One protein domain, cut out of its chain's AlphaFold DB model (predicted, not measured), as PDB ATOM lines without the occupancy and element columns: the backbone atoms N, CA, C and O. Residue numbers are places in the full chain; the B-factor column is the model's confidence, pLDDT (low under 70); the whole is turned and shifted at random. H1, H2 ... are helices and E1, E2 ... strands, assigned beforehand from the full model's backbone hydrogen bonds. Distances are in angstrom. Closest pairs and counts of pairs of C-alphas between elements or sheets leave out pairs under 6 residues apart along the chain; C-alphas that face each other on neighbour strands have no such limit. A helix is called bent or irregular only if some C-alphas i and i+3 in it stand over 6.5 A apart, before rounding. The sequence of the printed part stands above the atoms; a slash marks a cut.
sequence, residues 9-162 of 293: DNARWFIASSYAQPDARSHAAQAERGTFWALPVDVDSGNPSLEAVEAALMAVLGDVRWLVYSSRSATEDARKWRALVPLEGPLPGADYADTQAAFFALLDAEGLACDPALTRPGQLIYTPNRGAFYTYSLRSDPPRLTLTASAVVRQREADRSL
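AT A GLANCE: This is residues 9 to 162 of the 293 residues of an uncharacterized protein of Jannaschia seohaensis (UniProt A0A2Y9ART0). A bent, four-stranded antiparallel sheet forms a slab, with H2 over one face of it and the long H3 beside its edge strand E1. H3 is the hub of the helices: H5 crosses it, H1 packs on its first residues, the short H4 packs on it too, and H2 meets it near its other end. Residues 12 to 14 and 126 to 128, in two long stretches with no named element, lie on the other side of the sheet from H2. The printed part has 154 residues with five named helices and four named strands, in the order H1 E1 H2 E2 E3 H3 H4 E4 H5; the sheet's order is E1 E3 E2 E4 and the class is mixed, helices and strands. It is compact and rounded, with a radius of gyration of the C-alphas of 14.9 A and spans of 40 by 35 by 30 A.

HOW THE PARTS SIT: In the sheet, the edge strand E1, residues 35 to 43, is the antiparallel neighbour of E3, residues 81 to 92, with N 39 and O 85 2.9 A apart, within hydrogen-bond range. E1 bends by 55 degrees at residue 38, and E3 bends by 102 degrees at residue 89. E3 and E2, residues 66 to 70, form a hairpin, with N 82 and O 69 at 2.8 A. E2 is also antiparallel to the other edge strand, E4, residues 136 to 139, with N 137 and O 68 at 2.8 A. H2, residues 50 to 61, is on the sheet at a height over the sheet of 9.6 A, over E3 and E2; it runs along the strands, only just, at 29 degrees to E2 on the local plane. E1, H2 and E2 make a split strand-helix-strand unit, two strands running the same way with E3 between them, and its crossover is right-handed. H3, residues 93 to 109, is on the sheet at the sheet's level, with a height of 1.3 A. With residues 103 to 107 alone it touches H2, at a steep tilt of 59 degrees, opposite ways; the C-alphas of Ala 56 and Leu 107 are closest, 6.1 A apart. H5, residues 151 to 162, touches H3 about perpendicular, at 75 degrees; the closest C-alphas, those of Ala 102 and Arg 156, are 5.1 A apart. H5 is not on the sheet. H1, residues 27 to 33, touches residues 93 to 96 of H3, the C-alphas of Ala 31 and Gly 93 being closest at 4.2 A. H4, residues 116 to 119, touches H3, with the C-alphas of Ala 97 and Thr 119 closest at 4.9 A. H1, only just on the sheet with 5 pairs of C-alphas within 10 A, only grazes it, as does H4. E3, H3, H4 and E4 make a second split unit, with E2 between its strands and a left-handed crossover. Every O i to N i+4 pair is within hydrogen-bond range in H1, H2 and H5, and 11 of 13 are in H3; H4 is too short for such a pair.

IN THESE COORDINATES: E3, 81 to 92, spans 25.7 A from C-alpha 81 at (191.169, 244.742, 187.048), and E1, 35 to 43, spans 23.7 A. H3, 93 to 109, spans 25.0 A and is irregular, with C-alphas 94 and 97 7.3 A apart. H2, 50 to 61, spans 16.3 A. H5, 151 to 162, spans 16.4 A and ends with C-alpha 162 at (176.198, 224.492, 168.571). The shorter elements are H1, 27 to 33, from C-alpha 27 at (189.700, 244.377, 163.645), E2, 66 to 70, H4, 116 to 119, and E4, 136 to 139.

THE WHOLE: The C-alphas of Ala 132 and Ser 161, the two farthest apart, are 45.2 A apart. The links H4 to E4 and E4 to H5 are long, with 16 and 11 residues. Residues 13 to 14 pair antiparallel with residues 125 to 126. The printed part has no cut. Its mean pLDDT is 97.1, and no printed residue is under 70.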
ATOM      1  N   ASP A   9     195.585 259.263 177.978       93.88
ATOM      2  CA  ASP A   9     196.079 259.527 176.620       93.88
ATOM      3  C   ASP A   9     197.595 259.317 176.479       93.88
ATOM      4  O   ASP A   9     198.089 259.030 175.394       93.88
ATOM      5  N   ASN A  10     198.326 259.375 177.596       95.62
ATOM      6  CA  ASN A  10     199.764 259.109 177.669       95.62
ATOM      7  C   ASN A  10     200.071 257.692 178.182       95.62
ATOM      8  O   ASN A  10     201.237 257.318 178.341       95.62
ATOM      9  N   ALA A  11     199.039 256.908 178.508       95.69
ATOM     10  CA  ALA A  11     199.200 255.559 179.019       95.69
ATOM     11  C   ALA A  11     199.606 254.609 177.892       95.69
ATOM     12  O   ALA A  11     199.084 254.661 176.780       95.69
ATOM     13  N   ARG A  12     200.519 253.690 178.203       96.94
ATOM     14  CA  ARG A  12     200.935 252.654 177.259       96.94
ATOM     15  C   ARG A  12     199.842 251.599 177.113       96.94
ATOM     16  O   ARG A  12     199.176 251.232 178.083       96.94
ATOM     17  N   TRP A  13     199.699 251.089 175.900       96.88
ATOM     18  CA  TRP A  13     198.745 250.056 175.525       96.88
ATOM     19  C   TRP A  13     199.352 249.177 174.436       96.88
ATOM     20  O   TRP A  13     200.335 249.553 173.798       96.88
ATOM     21  N   PHE A  14     198.767 248.005 174.232       97.38
ATOM     22  CA  PHE A  14     199.133 247.111 173.141       97.38
ATOM     23  C   PHE A  14     197.908 246.337 172.651       97.38
ATOM     24  O   PHE A  14     196.890 246.268 173.339       97.38
ATOM     25  N   ILE A  15     198.011 245.770 171.452       97.62
ATOM     26  CA  ILE A  15     197.144 244.681 170.988       97.62
ATOM     27  C   ILE A  15     197.942 243.401 171.214       97.62
ATOM     28  O   ILE A  15     199.131 243.375 170.901       97.62
ATOM     29  N   ALA A  16     197.322 242.341 171.732       96.62
ATOM     30  CA  ALA A  16     198.001 241.086 172.073       96.62
ATOM     31  C   ALA A  16     198.468 240.251 170.857       96.62
ATOM     32  O   ALA A  16     198.678 239.046 170.986       96.62
ATOM     33  N   SER A  17     198.639 240.891 169.698       98.06
ATOM     34  CA  SER A  17     199.030 240.315 168.414       98.06
ATOM     35  C   SER A  17     200.413 240.810 167.992       98.06
ATOM     36  O   SER A  17     200.751 241.976 168.192       98.06
ATOM     37  N   SER A  18     201.204 239.941 167.361       97.88
ATOM     38  CA  SER A  18     202.478 240.318 166.737       97.88
ATOM     39  C   SER A  18     202.314 240.979 165.360       97.88
ATOM     40  O   SER A  18     203.304 241.408 164.770       97.88
ATOM     41  N   TYR A  19     201.092 241.070 164.822       98.00
ATOM     42  CA  TYR A  19     200.823 241.782 163.572       98.00
ATOM     43  C   TYR A  19     200.845 243.299 163.794       98.00
ATOM     44  O   TYR A  19     200.002 243.839 164.512       98.00
ATOM     45  N   ALA A  20     201.810 243.977 163.164       96.12
ATOM     46  CA  ALA A  20     202.126 245.393 163.387       96.12
ATOM     47  C   ALA A  20     202.250 246.214 162.083       96.12
ATOM     48  O   ALA A  20     203.008 247.179 162.020       96.12
ATOM     49  N   GLN A  21     201.533 245.816 161.028       97.50
ATOM     50  CA  GLN A  21     201.459 246.571 159.767       97.50
ATOM     51  C   GLN A  21     200.584 247.839 159.914       97.50
ATOM     52  O   GLN A  21     199.915 247.993 160.940       97.50
ATOM     53  N   PRO A  22     200.569 248.775 158.940       97.06
ATOM     54  CA  PRO A  22     199.851 250.054 159.064       97.06
ATOM     55  C   PRO A  22     198.357 249.944 159.408       97.06
ATOM     56  O   PRO A  22     197.787 250.835 160.034       97.06
ATOM     57  N   ASP A  23     197.722 248.838 159.039       97.06
ATOM     58  CA  ASP A  23     196.325 248.501 159.296       97.06
ATOM     59  C   ASP A  23     196.122 247.625 160.547       97.06
ATOM     60  O   ASP A  23     195.003 247.197 160.815       97.06
ATOM     61  N   ALA A  24     197.150 247.393 161.372       93.62
ATOM     62  CA  ALA A  24     197.084 246.532 162.561       93.62
ATOM     63  C   ALA A  24     196.074 246.984 163.633       93.62
ATOM     64  O   ALA A  24     195.751 246.216 164.540       93.62
ATOM     65  N   ARG A  25     195.558 248.218 163.549       94.94
ATOM     66  CA  ARG A  25     194.448 248.714 164.385       94.94
ATOM     67  C   ARG A  25     193.067 248.272 163.884       94.94
ATOM     68  O   ARG A  25     192.092 248.424 164.613       94.94
ATOM     69  N   SER A  26     192.970 247.737 162.670       97.38
ATOM     70  CA  SER A  26     191.733 247.210 162.098       97.38
ATOM     71  C   SER A  26     191.409 245.840 162.685       97.38
ATOM     72  O   SER A  26     192.226 244.919 162.643       97.38
ATOM     73  N   HIS A  27     190.182 245.679 163.185       97.50
ATOM     74  CA  HIS A  27     189.700 244.377 163.645       97.50
ATOM     75  C   HIS A  27     189.705 243.337 162.515       97.50
ATOM     76  O   HIS A  27     190.062 242.192 162.769       97.50
ATOM     77  N   ALA A  28     189.370 243.735 161.281       97.81
ATOM     78  CA  ALA A  28     189.370 242.838 160.126       97.81
ATOM     79  C   ALA A  28     190.789 242.371 159.766       97.81
ATOM     80  O   ALA A  28     191.013 241.177 159.592       97.81
ATOM     81  N   ALA A  29     191.764 243.287 159.748       97.94
ATOM     82  CA  ALA A  29     193.155 242.933 159.465       97.94
ATOM     83  C   ALA A  29     193.726 241.982 160.527       97.94
ATOM     84  O   ALA A  29     194.417 241.023 160.195       97.94
ATOM     85  N   GLN A  30     193.402 242.211 161.804       98.38
ATOM     86  CA  GLN A  30     193.811 241.324 162.894       98.38
ATOM     87  C   GLN A  30     193.091 239.971 162.864       98.38
ATOM     88  O   GLN A  30     193.703 238.964 163.200       98.38
ATOM     89  N   ALA A  31     191.824 239.913 162.447       98.06
ATOM     90  CA  ALA A  31     191.122 238.645 162.260       98.06
ATOM     91  C   ALA A  31     191.758 237.811 161.134       98.06
ATOM     92  O   ALA A  31     191.916 236.604 161.268       98.06
ATOM     93  N   GLU A  32     192.164 238.455 160.041       98.25
ATOM     94  CA  GLU A  32     192.728 237.777 158.870       98.25
ATOM     95  C   GLU A  32     194.209 237.400 159.049       98.25
ATOM     96  O   GLU A  32     194.627 236.306 158.674       98.25
ATOM     97  N   ARG A  33     195.018 238.306 159.612       98.12
ATOM     98  CA  ARG A  33     196.493 238.226 159.616       98.12
ATOM     99  C   ARG A  33     197.122 238.271 161.008       98.12
ATOM    100  O   ARG A  33     198.346 238.216 161.130       98.12
ATOM    101  N   GLY A  34     196.312 238.424 162.053       98.12
ATOM    102  CA  GLY A  34     196.789 238.523 163.428       98.12
ATOM    103  C   GLY A  34     197.339 237.203 163.960       98.12
ATOM    104  O   GLY A  34     196.847 236.123 163.629       98.12
ATOM    105  N   THR A  35     198.327 237.315 164.843       98.44
ATOM    106  CA  THR A  35     198.911 236.185 165.573       98.44
ATOM    107  C   THR A  35     199.036 236.583 167.031       98.44
ATOM    108  O   THR A  35     199.885 237.402 167.381       98.44
ATOM    109  N   PHE A  36     198.171 236.027 167.870       98.56
ATOM    110  CA  PHE A  36     198.002 236.423 169.259       98.56
ATOM    111  C   PHE A  36     198.852 235.579 170.207       98.56
ATOM    112  O   PHE A  36     199.008 234.376 170.013       98.56
ATOM    113  N   TRP A  37     199.382 236.221 171.247       98.38
ATOM    114  CA  TRP A  37     200.318 235.622 172.211       98.38
ATOM    115  C   TRP A  37     199.869 235.762 173.668       98.38
ATOM    116  O   TRP A  37     200.584 235.355 174.583       98.38
ATOM    117  N   ALA A  38     198.700 236.353 173.903       98.25
ATOM    118  CA  ALA A  38     198.092 236.451 175.220       98.25
ATOM    119  C   ALA A  38     196.566 236.545 175.112       98.25
ATOM    120  O   ALA A  38     196.050 237.082 174.130       98.25
ATOM    121  N   LEU A  39     195.869 236.090 176.154       98.50
ATOM    122  CA  LEU A  39     194.457 236.387 176.385       98.50
ATOM    123  C   LEU A  39     194.361 237.527 177.416       98.50
ATOM    124  O   LEU A  39     194.689 237.320 178.591       98.50
ATOM    125  N   PRO A  40     193.999 238.750 176.995       98.50
ATOM    126  CA  PRO A  40     193.755 239.857 177.909       98.50
ATOM    127  C   PRO A  40     192.386 239.727 178.585       98.50
ATOM    128  O   PRO A  40     191.442 239.210 178.001       98.50
ATOM    129  N   VAL A  41     192.259 240.260 179.792       98.44
ATOM    130  CA  VAL A  41     190.998 240.378 180.535       98.44
ATOM    131  C   VAL A  41     190.877 241.821 181.013       98.44
ATOM    132  O   VAL A  41     191.872 242.383 181.474       98.44
ATOM    133  N   ASP A  42     189.689 242.418 180.917       98.25
ATOM    134  CA  ASP A  42     189.355 243.712 181.529       98.25
ATOM    135  C   ASP A  42     188.049 243.538 182.311       98.25
ATOM    136  O   ASP A  42     187.061 243.041 181.772       98.25
ATOM    137  N   VAL A  43     188.074 243.889 183.592       97.94
ATOM    138  CA  VAL A  43     186.969 243.747 184.543       97.94
ATOM    139  C   VAL A  43     186.665 245.128 185.094       97.94
ATOM    140  O   VAL A  43     187.430 245.682 185.887       97.94
ATOM    141  N   ASP A  44     185.537 245.684 184.665       95.31
ATOM    142  CA  ASP A  44     185.141 247.061 184.965       95.31
ATOM    143  C   ASP A  44     184.026 247.179 186.020       95.31
ATOM    144  O   ASP A  44     183.705 248.296 186.440       95.31
ATOM    145  N   SER A  45     183.427 246.059 186.436       93.56
ATOM    146  CA  SER A  45     182.245 246.019 187.309       93.56
ATOM    147  C   SER A  45     182.302 244.873 188.330       93.56
ATOM    148  O   SER A  45     183.268 244.117 188.369       93.56
ATOM    149  N   GLY A  46     181.300 244.789 189.214       94.00
ATOM    150  CA  GLY A  46     181.190 243.746 190.247       94.00
ATOM    151  C   GLY A  46     182.053 243.960 191.495       94.00
ATOM    152  O   GLY A  46     181.822 243.309 192.507       94.00
ATOM    153  N   ASN A  47     183.014 244.891 191.451       96.31
ATOM    154  CA  ASN A  47     183.951 245.185 192.542       96.31
ATOM    155  C   ASN A  47     184.646 243.930 193.142       96.31
ATOM    156  O   ASN A  47     184.757 243.828 194.369       96.31
ATOM    157  N   PRO A  48     185.108 242.950 192.334       97.50
ATOM    158  CA  PRO A  48     185.715 241.744 192.886       97.50
ATOM    159  C   PRO A  48     187.027 242.078 193.608       97.50
ATOM    160  O   PRO A  48     187.738 243.027 193.254       97.50
ATOM    161  N   SER A  49     187.369 241.290 194.627       97.62
ATOM    162  CA  SER A  49     188.701 241.351 195.233       97.62
ATOM    163  C   SER A  49     189.756 240.772 194.284       97.62
ATOM    164  O   SER A  49     189.420 240.068 193.332       97.62
ATOM    165  N   LEU A  50     191.035 241.065 194.535       97.81
ATOM    166  CA  LEU A  50     192.125 240.494 193.737       97.81
ATOM    167  C   LEU A  50     192.115 238.962 193.826       97.81
ATOM    168  O   LEU A  50     192.234 238.282 192.813       97.81
ATOM    169  N   GLU A  51     191.867 238.438 195.023       98.06
ATOM    170  CA  GLU A  51     191.807 237.007 195.313       98.06
ATOM    171  C   GLU A  51     190.670 236.325 194.544       98.06
ATOM    172  O   GLU A  51     190.848 235.212 194.060       98.06
ATOM    173  N   ALA A  52     189.521 236.991 194.381       98.31
ATOM    174  CA  ALA A  52     188.411 236.470 193.584       98.31
ATOM    175  C   ALA A  52     188.767 236.391 192.088       98.31
ATOM    176  O   ALA A  52     188.458 235.398 191.432       98.31
ATOM    177  N   VAL A  53     189.471 237.400 191.555       98.50
ATOM    178  CA  VAL A  53     189.969 237.378 190.168       98.50
ATOM    179  C   VAL A  53     190.969 236.238 189.971       98.50
ATOM    180  O   VAL A  53     190.890 235.504 188.989       98.50
ATOM    181  N   GLU A  54     191.904 236.065 190.906       98.38
ATOM    182  CA  GLU A  54     192.893 234.986 190.852       98.38
ATOM    183  C   GLU A  54     192.256 233.602 190.995       98.38
ATOM    184  O   GLU A  54     192.656 232.678 190.289       98.38
ATOM    185  N   ALA A  55     191.254 233.462 191.864       98.38
ATOM    186  CA  ALA A  55     190.511 232.221 192.035       98.38
ATOM    187  C   ALA A  55     189.775 231.824 190.747       98.38
ATOM    188  O   ALA A  55     189.900 230.678 190.323       98.38
ATOM    189  N   ALA A  56     189.098 232.768 190.083       98.56
ATOM    190  CA  ALA A  56     188.430 232.515 188.805       98.56
ATOM    191  C   ALA A  56     189.427 232.123 187.700       98.56
ATOM    192  O   ALA A  56     189.215 231.150 186.976       98.56
ATOM    193  N   LEU A  57     190.564 232.827 187.593       98.31
ATOM    194  CA  LEU A  57     191.621 232.468 186.639       98.31
ATOM    195  C   LEU A  57     192.184 231.068 186.913       98.31
ATOM    196  O   LEU A  57     192.349 230.286 185.978       98.31
ATOM    197  N   MET A  58     192.446 230.741 188.179       97.81
ATOM    198  CA  MET A  58     192.932 229.423 188.593       97.81
ATOM    199  C   MET A  58     191.909 228.320 188.300       97.81
ATOM    200  O   MET A  58     192.292 227.256 187.819       97.81
ATOM    201  N   ALA A  59     190.620 228.560 188.547       98.31
ATOM    202  CA  ALA A  59     189.555 227.595 188.281       98.31
ATOM    203  C   ALA A  59     189.440 227.265 186.783       98.31
ATOM    204  O   ALA A  59     189.346 226.097 186.405       98.31
ATOM    205  N   VAL A  60     189.521 228.283 185.920       98.25
ATOM    206  CA  VAL A  60     189.363 228.120 184.466       98.25
ATOM    207  C   VAL A  60     190.630 227.593 183.787       98.25
ATOM    208  O   VAL A  60     190.550 226.777 182.862       98.25
ATOM    209  N   LEU A  61     191.803 228.077 184.199       97.50
ATOM    210  CA  LEU A  61     193.063 227.860 183.478       97.50
ATOM    211  C   LEU A  61     194.022 226.896 184.181       97.50
ATOM    212  O   LEU A  61     194.946 226.396 183.540       97.50
ATOM    213  N   GLY A  62     193.810 226.616 185.467       96.12
ATOM    214  CA  GLY A  62     194.749 225.868 186.293       96.12
ATOM    215  C   GLY A  62     196.033 226.648 186.577       96.12
ATOM    216  O   GLY A  62     196.062 227.881 186.572       96.12
ATOM    217  N   ASP A  63     197.117 225.916 186.837       95.50
ATOM    218  CA  ASP A  63     198.403 226.506 187.210       95.50
ATOM    219  C   ASP A  63     199.152 227.061 185.989       95.50
ATOM    220  O   ASP A  63     199.980 226.388 185.372       95.50
ATOM    221  N   VAL A  64     198.832 228.305 185.627       97.12
ATOM    222  CA  VAL A  64     199.454 229.024 184.507       97.12
ATOM    223  C   VAL A  64     199.989 230.390 184.927       97.12
ATOM    224  O   VAL A  64     199.689 230.925 185.993       97.12
ATOM    225  N   ARG A  65     200.836 230.960 184.075       97.81
ATOM    226  CA  ARG A  65     201.396 232.298 184.242       97.81
ATOM    227  C   ARG A  65     200.342 233.365 183.973       97.81
ATOM    228  O   ARG A  65     199.670 233.329 182.944       97.81
ATOM    229  N   TRP A  66     200.299 234.389 184.819       98.31
ATOM    230  CA  TRP A  66     199.519 235.601 184.567       98.31
ATOM    231  C   TRP A  66     200.103 236.836 185.249       98.31
ATOM    232  O   TRP A  66     200.918 236.758 186.171       98.31
ATOM    233  N   LEU A  67     199.630 237.992 184.797       98.25
ATOM    234  CA  LEU A  67     199.772 239.274 185.475       98.25
ATOM    235  C   LEU A  67     198.379 239.879 185.655       98.25
ATOM    236  O   LEU A  67     197.741 240.206 184.658       98.25
ATOM    237  N   VAL A  68     197.943 240.068 186.899       98.50
ATOM    238  CA  VAL A  68     196.722 240.805 187.258       98.50
ATOM    239  C   VAL A  68     197.122 242.147 187.857       98.50
ATOM    240  O   VAL A  68     198.041 242.215 188.667       98.50
ATOM    241  N   TYR A  69     196.469 243.234 187.464       98.25
ATOM    242  CA  TYR A  69     196.743 244.569 187.990       98.25
ATOM    243  C   TYR A  69     195.491 245.429 187.971       98.25
ATOM    244  O   TYR A  69     194.644 245.326 187.085       98.25
ATOM    245  N   SER A  70     195.386 246.315 188.951       97.62
ATOM    246  CA  SER A  70     194.325 247.312 189.004       97.62
ATOM    247  C   SER A  70     194.417 248.277 187.817       97.62
ATOM    248  O   SER A  70     195.509 248.722 187.440       97.62
ATOM    249  N   SER A  71     193.270 248.663 187.266       96.56
ATOM    250  CA  SER A  71     193.196 249.746 186.285       96.56
ATOM    251  C   SER A  71     193.535 251.105 186.926       96.56
ATOM    252  O   SER A  71     193.402 251.287 188.134       96.56
ATOM    253  N   ARG A  72     193.922 252.106 186.121       95.56
ATOM    254  CA  ARG A  72     194.208 253.469 186.618       95.56
ATOM    255  C   ARG A  72     193.025 254.106 187.359       95.56
ATOM    256  O   ARG A  72     193.234 254.916 188.254       95.56
ATOM    257  N   SER A  73     191.798 253.822 186.933       95.31
ATOM    258  CA  SER A  73     190.581 254.403 187.509       95.31
ATOM    259  C   SER A  73     189.989 253.554 188.634       95.31
ATOM    260  O   SER A  73     188.916 253.890 189.126       95.31
ATOM    261  N   ALA A  74     190.656 252.466 189.033       96.19
ATOM    262  CA  ALA A  74     190.234 251.674 190.176       96.19
ATOM    263  C   ALA A  74     190.310 252.501 191.469       96.19
ATOM    264  O   ALA A  74     191.204 253.335 191.653       96.19
ATOM    265  N   THR A  75     189.372 252.229 192.368       95.81
ATOM    266  CA  THR A  75     189.340 252.726 193.751       95.81
ATOM    267  C   THR A  75     189.063 251.548 194.687       95.81
ATOM    268  O   THR A  75     188.750 250.457 194.211       95.81
ATOM    269  N   GLU A  76     189.177 251.735 196.003       92.38
ATOM    270  CA  GLU A  76     188.884 250.661 196.968       92.38
ATOM    271  C   GLU A  76     187.417 250.202 196.916       92.38
ATOM    272  O   GLU A  76     187.165 248.999 197.023       92.38
ATOM    273  N   ASP A  77     186.495 251.141 196.674       94.19
ATOM    274  CA  ASP A  77     185.043 250.919 196.593       94.19
ATOM    275  C   ASP A  77     184.561 250.507 195.190       94.19
ATOM    276  O   ASP A  77     183.441 250.027 195.021       94.19
ATOM    277  N   ALA A  78     185.400 250.696 194.169       95.94
ATOM    278  CA  ALA A  78     185.130 250.313 192.786       95.94
ATOM    279  C   ALA A  78     186.403 249.756 192.138       95.94
ATOM    280  O   ALA A  78     187.084 250.418 191.341       95.94
ATOM    281  N   ARG A  79     186.744 248.526 192.521       97.31
ATOM    282  CA  ARG A  79     187.899 247.784 192.026       97.31
ATOM    283  C   ARG A  79     187.662 247.358 190.590       97.31
ATOM    284  O   ARG A  79     186.601 246.851 190.230       97.31
ATOM    285  N   LYS A  80     188.690 247.581 189.781       97.94
ATOM    286  CA  LYS A  80     188.709 247.307 188.348       97.94
ATOM    287  C   LYS A  80     190.035 246.680 188.000       97.94
ATOM    288  O   LYS A  80     191.075 247.218 188.393       97.94
ATOM    289  N   TRP A  81     190.008 245.597 187.245       98.44
ATOM    290  CA  TRP A  81     191.169 244.742 187.048       98.44
ATOM    291  C   TRP A  81     191.449 244.524 185.580       98.44
ATOM    292  O   TRP A  81     190.541 244.433 184.766       98.44
ATOM    293  N   ARG A  82     192.727 244.375 185.260       98.44
ATOM    294  CA  ARG A  82     193.177 243.798 184.004       98.44
ATOM    295  C   ARG A  82     194.009 242.574 184.299       98.44
ATOM    296  O   ARG A  82     194.834 242.612 185.211       98.44
ATOM    297  N   ALA A  83     193.827 241.527 183.509       98.44
ATOM    298  CA  ALA A  83     194.706 240.368 183.532       98.44
ATOM    299  C   ALA A  83     195.331 240.145 182.159       98.44
ATOM    300  O   ALA A  83     194.724 240.421 181.127       98.44
ATOM    301  N   LEU A  84     196.563 239.654 182.148       98.50
ATOM    302  CA  LEU A  84     197.253 239.193 180.955       98.50
ATOM    303  C   LEU A  84     197.665 237.747 181.184       98.50
ATOM    304  O   LEU A  84     198.454 237.477 182.091       98.50
ATOM    305  N   VAL A  85     197.155 236.845 180.349       98.50
ATOM    306  CA  VAL A  85     197.492 235.419 180.368       98.50
ATOM    307  C   VAL A  85     198.322 235.104 179.123       98.50
ATOM    308  O   VAL A  85     197.760 235.022 178.031       98.50
ATOM    309  N   PRO A  86     199.656 234.975 179.231       98.38
ATOM    310  CA  PRO A  86     200.504 234.650 178.091       98.38
ATOM    311  C   PRO A  86     200.228 233.240 177.565       98.38
ATOM    312  O   PRO A  86     200.042 232.308 178.348       98.38
ATOM    313  N   LEU A  87     200.274 233.078 176.246       98.44
ATOM    314  CA  LEU A  87     200.112 231.798 175.562       98.44
ATOM    315  C   LEU A  87     201.468 231.129 175.316       98.44
ATOM    316  O   LEU A  87     202.476 231.795 175.070       98.44
ATOM    317  N   GLU A  88     201.506 229.799 175.381       97.75
ATOM    318  CA  GLU A  88     202.710 229.030 175.050       97.75
ATOM    319  C   GLU A  88     203.009 229.089 173.548       97.75
ATOM    320  O   GLU A  88     204.160 229.292 173.162       97.75
ATOM    321  N   GLY A  89     201.963 228.983 172.723       97.12
ATOM    322  CA  GLY A  89     202.026 229.044 171.266       97.12
ATOM    323  C   GLY A  89     201.102 230.109 170.664       97.12
ATOM    324  O   GLY A  89     200.263 230.673 171.371       97.12
ATOM    325  N   PRO A  90     201.252 230.386 169.359       97.69
ATOM    326  CA  PRO A  90     200.473 231.408 168.672       97.69
ATOM    327  C   PRO A  90     198.997 231.017 168.532       97.69
ATOM    328  O   PRO A  90     198.675 229.872 168.214       97.69
ATOM    329  N   LEU A  91     198.109 231.998 168.682       98.38
ATOM    330  CA  LEU A  91     196.684 231.895 168.369       98.38
ATOM    331  C   LEU A  91     196.381 232.671 167.073       98.38
ATOM    332  O   LEU A  91     196.554 233.893 167.056       98.38
ATOM    333  N   PRO A  92     195.943 232.007 165.988       98.31
ATOM    334  CA  PRO A  92     195.571 232.687 164.750       98.31
ATOM    335  C   PRO A  92     194.407 233.665 164.944       98.31
ATOM    336  O   PRO A  92     193.472 233.393 165.699       98.31
ATOM    337  N   GLY A  93     194.425 234.781 164.215       98.19
ATOM    338  CA  GLY A  93     193.387 235.811 164.288       98.19
ATOM    339  C   GLY A  93     191.972 235.303 164.011       98.19
ATOM    340  O   GLY A  93     191.036 235.726 164.690       98.19
ATOM    341  N   ALA A  94     191.829 234.338 163.098       97.88
ATOM    342  CA  ALA A  94     190.544 233.732 162.751       97.88
ATOM    343  C   ALA A  94     189.906 232.980 163.933       97.88
ATOM    344  O   ALA A  94     188.684 232.893 164.027       97.88
ATOM    345  N   ASP A  95     190.726 232.482 164.861       98.19
ATOM    346  CA  ASP A  95     190.273 231.772 166.056       98.19
ATOM    347  C   ASP A  95     190.157 232.680 167.286       98.19
ATOM    348  O   ASP A  95     189.577 232.266 168.294       98.19
ATOM    349  N   TYR A  96     190.714 233.895 167.243       98.50
ATOM    350  CA  TYR A  96     190.849 234.753 168.419       98.50
ATOM    351  C   TYR A  96     189.502 235.076 169.061       98.50
ATOM    352  O   TYR A  96     189.333 234.851 170.257       98.50
ATOM    353  N   ALA A  97     188.539 235.561 168.272       98.31
ATOM    354  CA  ALA A  97     187.257 236.023 168.799       98.31
ATOM    355  C   ALA A  97     186.486 234.900 169.506       98.31
ATOM    356  O   ALA A  97     186.051 235.078 170.642       98.31
ATOM    357  N   ASP A  98     186.395 233.722 168.880       98.25
ATOM    358  CA  ASP A  98     185.739 232.558 169.479       98.25
ATOM    359  C   ASP A  98     186.492 232.058 170.723       98.25
ATOM    360  O   ASP A  98     185.875 231.684 171.715       98.25
ATOM    361  N   THR A  99     187.830 232.063 170.691       98.62
ATOM    362  CA  THR A  99     188.661 231.629 171.830       98.62
ATOM    363  C   THR A  99     188.495 232.572 173.022       98.62
ATOM    364  O   THR A  99     188.331 232.123 174.155       98.62
ATOM    365  N   GLN A 100     188.507 233.881 172.775       98.56
ATOM    366  CA  GLN A 100     188.339 234.905 173.798       98.56
ATOM    367  C   GLN A 100     186.912 234.896 174.370       98.56
ATOM    368  O   GLN A 100     186.745 235.020 175.581       98.56
ATOM    369  N   ALA A 101     185.894 234.698 173.525       98.56
ATOM    370  CA  ALA A 101     184.504 234.557 173.959       98.56
ATOM    371  C   ALA A 101     184.303 233.312 174.836       98.56
ATOM    372  O   ALA A 101     183.712 233.416 175.908       98.56
ATOM    373  N   ALA A 102     184.861 232.167 174.437       98.69
ATOM    374  CA  ALA A 102     184.824 230.939 175.229       98.69
ATOM    375  C   ALA A 102     185.527 231.106 176.586       98.69
ATOM    376  O   ALA A 102     185.022 230.661 177.613       98.69
ATOM    377  N   PHE A 103     186.675 231.790 176.612       98.69
ATOM    378  CA  PHE A 103     187.369 232.106 177.859       98.69
ATOM    379  C   PHE A 103     186.521 232.997 178.777       98.69
ATOM    380  O   PHE A 103     186.413 232.716 179.968       98.69
ATOM    381  N   PHE A 104     185.879 234.031 178.232       98.69
ATOM    382  CA  PHE A 104     185.002 234.909 179.008       98.69
ATOM    383  C   PHE A 104     183.749 234.201 179.513       98.69
ATOM    384  O   PHE A 104     183.369 234.442 180.650       98.69
ATOM    385  N   ALA A 105     183.151 233.297 178.736       98.56
ATOM    386  CA  ALA A 105     182.021 232.492 179.198       98.56
ATOM    387  C   ALA A 105     182.397 231.611 180.402       98.56
ATOM    388  O   ALA A 105     181.628 231.495 181.353       98.56
ATOM    389  N   LEU A 106     183.602 231.029 180.393       98.69
ATOM    390  CA  LEU A 106     184.108 230.251 181.527       98.69
ATOM    391  C   LEU A 106     184.373 231.129 182.758       98.69
ATOM    392  O   LEU A 106     184.053 230.722 183.866       98.69
ATOM    393  N   LEU A 107     184.922 232.334 182.581       98.62
ATOM    394  CA  LEU A 107     185.117 233.277 183.690       98.62
ATOM    395  C   LEU A 107     183.792 233.803 184.254       98.62
ATOM    396  O   LEU A 107     183.667 233.957 185.465       98.62
ATOM    397  N   ASP A 108     182.801 234.046 183.398       98.25
ATOM    398  CA  ASP A 108     181.461 234.466 183.810       98.25
ATOM    399  C   ASP A 108     180.773 233.386 184.658       98.25
ATOM    400  O   ASP A 108     180.166 233.701 185.681       98.25
ATOM    401  N   ALA A 109     180.970 232.103 184.321       98.06
ATOM    402  CA  ALA A 109     180.508 230.978 185.137       98.06
ATOM    403  C   ALA A 109     181.159 230.931 186.537       98.06
ATOM    404  O   ALA A 109     180.528 230.466 187.486       98.06
ATOM    405  N   GLU A 110     182.373 231.469 186.685       98.06
ATOM    406  CA  GLU A 110     183.059 231.679 187.971       98.06
ATOM    407  C   GLU A 110     182.699 233.031 188.630       98.06
ATOM    408  O   GLU A 110     183.309 233.444 189.617       98.06
ATOM    409  N   GLY A 111     181.708 233.751 188.093       97.19
ATOM    410  CA  GLY A 111     181.222 235.030 188.615       97.19
ATOM    411  C   GLY A 111     182.069 236.246 188.228       97.19
ATOM    412  O   GLY A 111     181.917 237.310 188.836       97.19
ATOM    413  N   LEU A 112     182.957 236.123 187.236       97.94
ATOM    414  CA  LEU A 112     183.846 237.198 186.794       97.94
ATOM    415  C   LEU A 112     183.437 237.769 185.426       97.94
ATOM    416  O   LEU A 112     183.936 237.366 184.374       97.94
ATOM    417  N   ALA A 113     182.575 238.788 185.454       96.88
ATOM    418  CA  ALA A 113     182.110 239.485 184.256       96.88
ATOM    419  C   ALA A 113     183.221 240.335 183.602       96.88
ATOM    420  O   ALA A 113     183.717 241.308 184.180       96.88
ATOM    421  N   CYS A 114     183.578 239.990 182.365       97.94
ATOM    422  CA  CYS A 114     184.631 240.646 181.581       97.94
ATOM    423  C   CYS A 114     184.049 241.603 180.521       97.94
ATOM    424  O   CYS A 114     182.965 241.356 179.995       97.94
ATOM    425  N   ASP A 115     184.773 242.669 180.151       97.44
ATOM    426  CA  ASP A 115     184.370 243.571 179.060       97.44
ATOM    427  C   ASP A 115     184.412 242.835 177.704       97.44
ATOM    428  O   ASP A 115     185.503 242.515 177.208       97.44
ATOM    429  N   PRO A 116     183.259 242.614 177.041       96.81
ATOM    430  CA  PRO A 116     183.194 241.871 175.788       96.81
ATOM    431  C   PRO A 116     183.931 242.569 174.640       96.81
ATOM    432  O   PRO A 116     184.209 241.932 173.624       96.81
ATOM    433  N   ALA A 117     184.292 243.853 174.749       97.25
ATOM    434  CA  ALA A 117     185.063 244.541 173.720       97.25
ATOM    435  C   ALA A 117     186.392 243.842 173.400       97.25
ATOM    436  O   ALA A 117     186.802 243.838 172.237       97.25
ATOM    437  N   LEU A 118     187.023 243.199 174.389       97.19
ATOM    438  CA  LEU A 118     188.275 242.460 174.200       97.19
ATOM    439  C   LEU A 118     188.136 241.192 173.355       97.19
ATOM    440  O   LEU A 118     189.145 240.683 172.885       97.19
ATOM    441  N   THR A 119     186.921 240.720 173.070       97.69
ATOM    442  CA  THR A 119     186.704 239.636 172.091       97.69
ATOM    443  C   THR A 119     187.034 240.054 170.655       97.69
ATOM    444  O   THR A 119     187.212 239.212 169.778       97.69
ATOM    445  N   ARG A 120     187.158 241.360 170.384       97.62
ATOM    446  CA  ARG A 120     187.473 241.879 169.051       97.62
ATOM    447  C   ARG A 120     188.995 241.857 168.817       97.62
ATOM    448  O   ARG A 120     189.712 242.526 169.556       97.62
ATOM    449  N   PRO A 121     189.507 241.231 167.737       95.38
ATOM    450  CA  PRO A 121     190.951 241.054 167.498       95.38
ATOM    451  C   PRO A 121     191.807 242.340 167.533       95.38
ATOM    452  O   PRO A 121     192.941 242.340 167.996       95.38
ATOM    453  N   GLY A 122     191.275 243.465 167.047       94.88
ATOM    454  CA  GLY A 122     191.963 244.773 167.073       94.88
ATOM    455  C   GLY A 122     191.850 245.579 168.378       94.88
ATOM    456  O   GLY A 122     192.316 246.723 168.432       94.88
ATOM    457  N   GLN A 123     191.200 245.042 169.414       97.06
ATOM    458  CA  GLN A 123     191.007 245.764 170.669       97.06
ATOM    459  C   GLN A 123     192.337 245.904 171.425       97.06
ATOM    460  O   GLN A 123     193.102 244.950 171.557       97.06
ATOM    461  N   LEU A 124     192.627 247.115 171.911       96.50
ATOM    462  CA  LEU A 124     193.800 247.356 172.756       96.50
ATOM    463  C   LEU A 124     193.499 247.061 174.223       96.50
ATOM    464  O   LEU A 124     192.358 247.167 174.667       96.50
ATOM    465  N   ILE A 125     194.558 246.796 174.980       97.44
ATOM    466  CA  ILE A 125     194.546 246.784 176.439       97.44
ATOM    467  C   ILE A 125     195.654 247.699 176.972       97.44
ATOM    468  O   ILE A 125     196.769 247.736 176.443       97.44
ATOM    469  N   TYR A 126     195.345 248.475 178.011       97.38
ATOM    470  CA  TYR A 126     196.315 249.354 178.663       97.38
ATOM    471  C   TYR A 126     197.229 248.560 179.586       97.38
ATOM    472  O   TYR A 126     196.740 247.831 180.437       97.38
ATOM    473  N   THR A 127     198.540 248.769 179.476       96.81
ATOM    474  CA  THR A 127     199.539 248.192 180.393       96.81
ATOM    475  C   THR A 127     199.437 248.822 181.794       96.81
ATOM    476  O   THR A 127     198.791 249.869 181.930       96.81
ATOM    477  N   PRO A 128     200.104 248.263 182.827       97.12
ATOM    478  CA  PRO A 128     200.122 248.845 184.166       97.12
ATOM    479  C   PRO A 128     200.359 250.364 184.194       97.12
ATOM    480  O   PRO A 128     201.380 250.864 183.719       97.12
ATOM    481  N   ASN A 129     199.406 251.097 184.774       96.75
ATOM    482  CA  ASN A 129     199.443 252.546 184.964       96.75
ATOM    483  C   ASN A 129     198.752 252.872 186.292       96.75
ATOM    484  O   ASN A 129     197.551 252.646 186.438       96.75
ATOM    485  N   ARG A 130     199.518 253.360 187.266       95.00
ATOM    486  CA  ARG A 130     199.059 253.583 188.637       95.00
ATOM    487  C   ARG A 130     197.983 254.665 188.698       95.00
ATOM    488  O   ARG A 130     198.054 255.670 187.983       95.00
ATOM    489  N   GLY A 131     197.010 254.433 189.572       93.19
ATOM    490  CA  GLY A 131     195.944 255.353 189.954       93.19
ATOM    491  C   GLY A 131     195.964 255.655 191.450       93.19
ATOM    492  O   GLY A 131     197.001 255.500 192.093       93.19
ATOM    493  N   ALA A 132     194.813 256.065 191.988       92.19
ATOM    494  CA  ALA A 132     194.625 256.272 193.428       92.19
ATOM    495  C   ALA A 132     194.709 254.950 194.210       92.19
ATOM    496  O   ALA A 132     195.355 254.890 195.249       92.19
ATOM    497  N   PHE A 133     194.121 253.886 193.662       94.12
ATOM    498  CA  PHE A 133     194.287 252.518 194.134       94.12
ATOM    499  C   PHE A 133     195.152 251.760 193.125       94.12
ATOM    500  O   PHE A 133     194.815 251.701 191.939       94.12
ATOM    501  N   TYR A 134     196.287 251.218 193.575       95.94
ATOM    502  CA  TYR A 134     197.120 250.371 192.729       95.94
ATOM    503  C   TYR A 134     197.645 249.143 193.463       95.94
ATOM    504  O   TYR A 134     198.443 249.258 194.390       95.94
ATOM    505  N   THR A 135     197.256 247.968 192.979       96.62
ATOM    506  CA  THR A 135     197.809 246.681 193.404       96.62
ATOM    507  C   THR A 135     197.900 245.735 192.212       96.62
ATOM    508  O   THR A 135     197.288 245.962 191.161       96.62
ATOM    509  N   TYR A 136     198.721 244.700 192.342       97.25
ATOM    510  CA  TYR A 136     198.948 243.718 191.295       97.25
ATOM    511  C   TYR A 136     199.327 242.364 191.891       97.25
ATOM    512  O   TYR A 136     199.880 242.291 192.986       97.25
ATOM    513  N   SER A 137     199.086 241.314 191.117       96.69
ATOM    514  CA  SER A 137     199.617 239.976 191.340       96.69
ATOM    515  C   SER A 137     200.361 239.521 190.090       96.69
ATOM    516  O   SER A 137     199.858 239.631 188.968       96.69
ATOM    517  N   LEU A 138     201.585 239.038 190.281       96.38
ATOM    518  CA  LEU A 138     202.395 238.442 189.228       96.38
ATOM    519  C   LEU A 138     202.666 236.991 189.598       96.38
ATOM    520  O   LEU A 138     203.365 236.717 190.571       96.38
ATOM    521  N   ARG A 139     202.180 236.076 188.766       95.94
ATOM    522  CA  ARG A 139     202.455 234.649 188.890       95.94
ATOM    523  C   ARG A 139     203.418 234.250 187.777       95.94
ATOM    524  O   ARG A 139     202.988 233.893 186.686       95.94
ATOM    525  N   SER A 140     204.722 234.408 188.011       93.25
ATOM    526  CA  SER A 140     205.763 234.234 186.983       93.25
ATOM    527  C   SER A 140     206.227 232.796 186.788       93.25
ATOM    528  O   SER A 140     206.621 232.440 185.679       93.25
ATOM    529  N   ASP A 141     206.210 231.986 187.839       95.25
ATOM    530  CA  ASP A 141     206.885 230.684 187.848       95.25
ATOM    531  C   ASP A 141     206.175 229.598 187.019       95.25
ATOM    532  O   ASP A 141     206.877 228.860 186.323       95.25
ATOM    533  N   PRO A 142     204.827 229.512 186.997       95.56
ATOM    534  CA  PRO A 142     204.121 228.515 186.190       95.56
ATOM    535  C   PRO A 142     204.334 228.686 184.673       95.56
ATOM    536  O   PRO A 142     204.785 229.748 184.207       95.56
ATOM    537  N   PRO A 143     203.998 227.658 183.866       96.88
ATOM    538  CA  PRO A 143     204.112 227.722 182.413       96.88
ATOM    539  C   PRO A 143     203.126 228.726 181.801       96.88
ATOM    540  O   PRO A 143     202.136 229.127 182.416       96.88
ATOM    541  N   ARG A 144     203.379 229.135 180.553       97.88
ATOM    542  CA  ARG A 144     202.375 229.875 179.774       97.88
ATOM    543  C   ARG A 144     201.197 228.952 179.449       97.88
ATOM    544  O   ARG A 144     201.326 227.729 179.475       97.88
ATOM    545  N   LEU A 145     200.045 229.536 179.132       97.69
ATOM    546  CA  LEU A 145     198.845 228.772 178.810       97.69
ATOM    547  C   LEU A 145     199.029 228.014 177.489       97.69
ATOM    548  O   LEU A 145     199.124 228.614 176.415       97.69
ATOM    549  N   THR A 146     199.003 226.687 177.558       97.31
ATOM    550  CA  THR A 146     198.854 225.831 176.378       97.31
ATOM    551  C   THR A 146     197.373 225.724 176.033       97.31
ATOM    552  O   THR A 146     196.596 225.149 176.792       97.31
ATOM    553  N   LEU A 147     196.964 226.272 174.886       95.56
ATOM    554  CA  LEU A 147     195.558 226.227 174.458       95.56
ATOM    555  C   LEU A 147     195.111 224.820 174.056       95.56
ATOM    556  O   LEU A 147     193.952 224.464 174.281       95.56
ATOM    557  N   THR A 148     196.006 224.017 173.483       90.06
ATOM    558  CA  THR A 148     195.710 222.642 173.073       90.06
ATOM    559  C   THR A 148     195.157 221.848 174.257       90.06
ATOM    560  O   THR A 148     195.808 221.746 175.292       90.06
ATOM    561  N   ALA A 149     193.947 221.300 174.107       85.88
ATOM    562  CA  ALA A 149     193.217 220.573 175.154       85.88
ATOM    563  C   ALA A 149     192.878 221.376 176.434       85.88
ATOM    564  O   ALA A 149     192.498 220.784 177.446       85.88
ATOM    565  N   SER A 150     192.947 222.710 176.406       95.50
ATOM    566  CA  SER A 150     192.459 223.564 177.501       95.50
ATOM    567  C   SER A 150     190.927 223.542 177.612       95.50
ATOM    568  O   SER A 150     190.221 223.201 176.656       95.50
ATOM    569  N   ALA A 151     190.395 223.938 178.775       97.31
ATOM    570  CA  ALA A 151     188.955 224.153 178.948       97.31
ATOM    571  C   ALA A 151     188.415 225.196 177.955       97.31
ATOM    572  O   ALA A 151     187.354 224.990 177.374       97.31
ATOM    573  N   VAL A 152     189.203 226.242 177.681       98.12
ATOM    574  CA  VAL A 152     188.878 227.298 176.712       98.12
ATOM    575  C   VAL A 152     188.656 226.728 175.311       98.12
ATOM    576  O   VAL A 152     187.645 227.028 174.683       98.12
ATOM    577  N   VAL A 153     189.557 225.870 174.816       97.62
ATOM    578  CA  VAL A 153     189.388 225.263 173.483       97.62
ATOM    579  C   VAL A 153     188.213 224.288 173.457       97.62
ATOM    580  O   VAL A 153     187.460 224.295 172.490       97.62
ATOM    581  N   ARG A 154     187.992 223.492 174.515       97.88
ATOM    582  CA  ARG A 154     186.801 222.625 174.588       97.88
ATOM    583  C   ARG A 154     185.504 223.433 174.503       97.88
ATOM    584  O   ARG A 154     184.627 223.062 173.729       97.88
ATOM    585  N   GLN A 155     185.416 224.534 175.249       98.31
ATOM    586  CA  GLN A 155     184.262 225.431 175.214       98.31
ATOM    587  C   GLN A 155     184.092 226.059 173.824       98.31
ATOM    588  O   GLN A 155     183.011 225.995 173.248       98.31
ATOM    589  N   ARG A 156     185.182 226.554 173.222       98.06
ATOM    590  CA  ARG A 156     185.184 227.115 171.864       98.06
ATOM    591  C   ARG A 156     184.619 226.148 170.823       98.06
ATOM    592  O   ARG A 156     183.793 226.541 170.002       98.06
ATOM    593  N   GLU A 157     185.072 224.894 170.830       97.75
ATOM    594  CA  GLU A 157     184.603 223.889 169.869       97.75
ATOM    595  C   GLU A 157     183.149 223.465 170.129       97.75
ATOM    596  O   GLU A 157     182.403 223.222 169.176       97.75
ATOM    597  N   ALA A 158     182.710 223.432 171.392       97.69
ATOM    598  CA  ALA A 158     181.305 223.224 171.732       97.69
ATOM    599  C   ALA A 158     180.424 224.362 171.183       97.69
ATOM    600  O   ALA A 158     179.425 224.094 170.513       97.69
ATOM    601  N   ASP A 159     180.838 225.619 171.361       97.12
ATOM    602  CA  ASP A 159     180.115 226.798 170.868       97.12
ATOM    603  C   ASP A 159     180.075 226.858 169.333       97.12
ATOM    604  O   ASP A 159     179.071 227.252 168.731       97.12
ATOM    605  N   ARG A 160     181.161 226.454 168.663       97.50
ATOM    606  CA  ARG A 160     181.204 226.302 167.197       97.50
ATOM    607  C   ARG A 160     180.245 225.219 166.718       97.50
ATOM    608  O   ARG A 160     179.483 225.454 165.785       97.50
ATOM    609  N   SER A 161     180.246 224.066 167.382       97.19
ATOM    610  CA  SER A 161     179.364 222.947 167.042       97.19
ATOM    611  C   SER A 161     177.891 223.316 167.225       97.19
ATOM    612  O   SER A 161     177.069 223.011 166.363       97.19
ATOM    613  N   LEU A 162     177.556 224.025 168.308       95.69
ATOM    614  CA  LEU A 162     176.198 224.492 168.571       95.69
ATOM    615  C   LEU A 162     175.722 225.489 167.504       95.69
ATOM    616  O   LEU A 162     174.615 225.340 166.986       95.69
TER     617      LEU A 162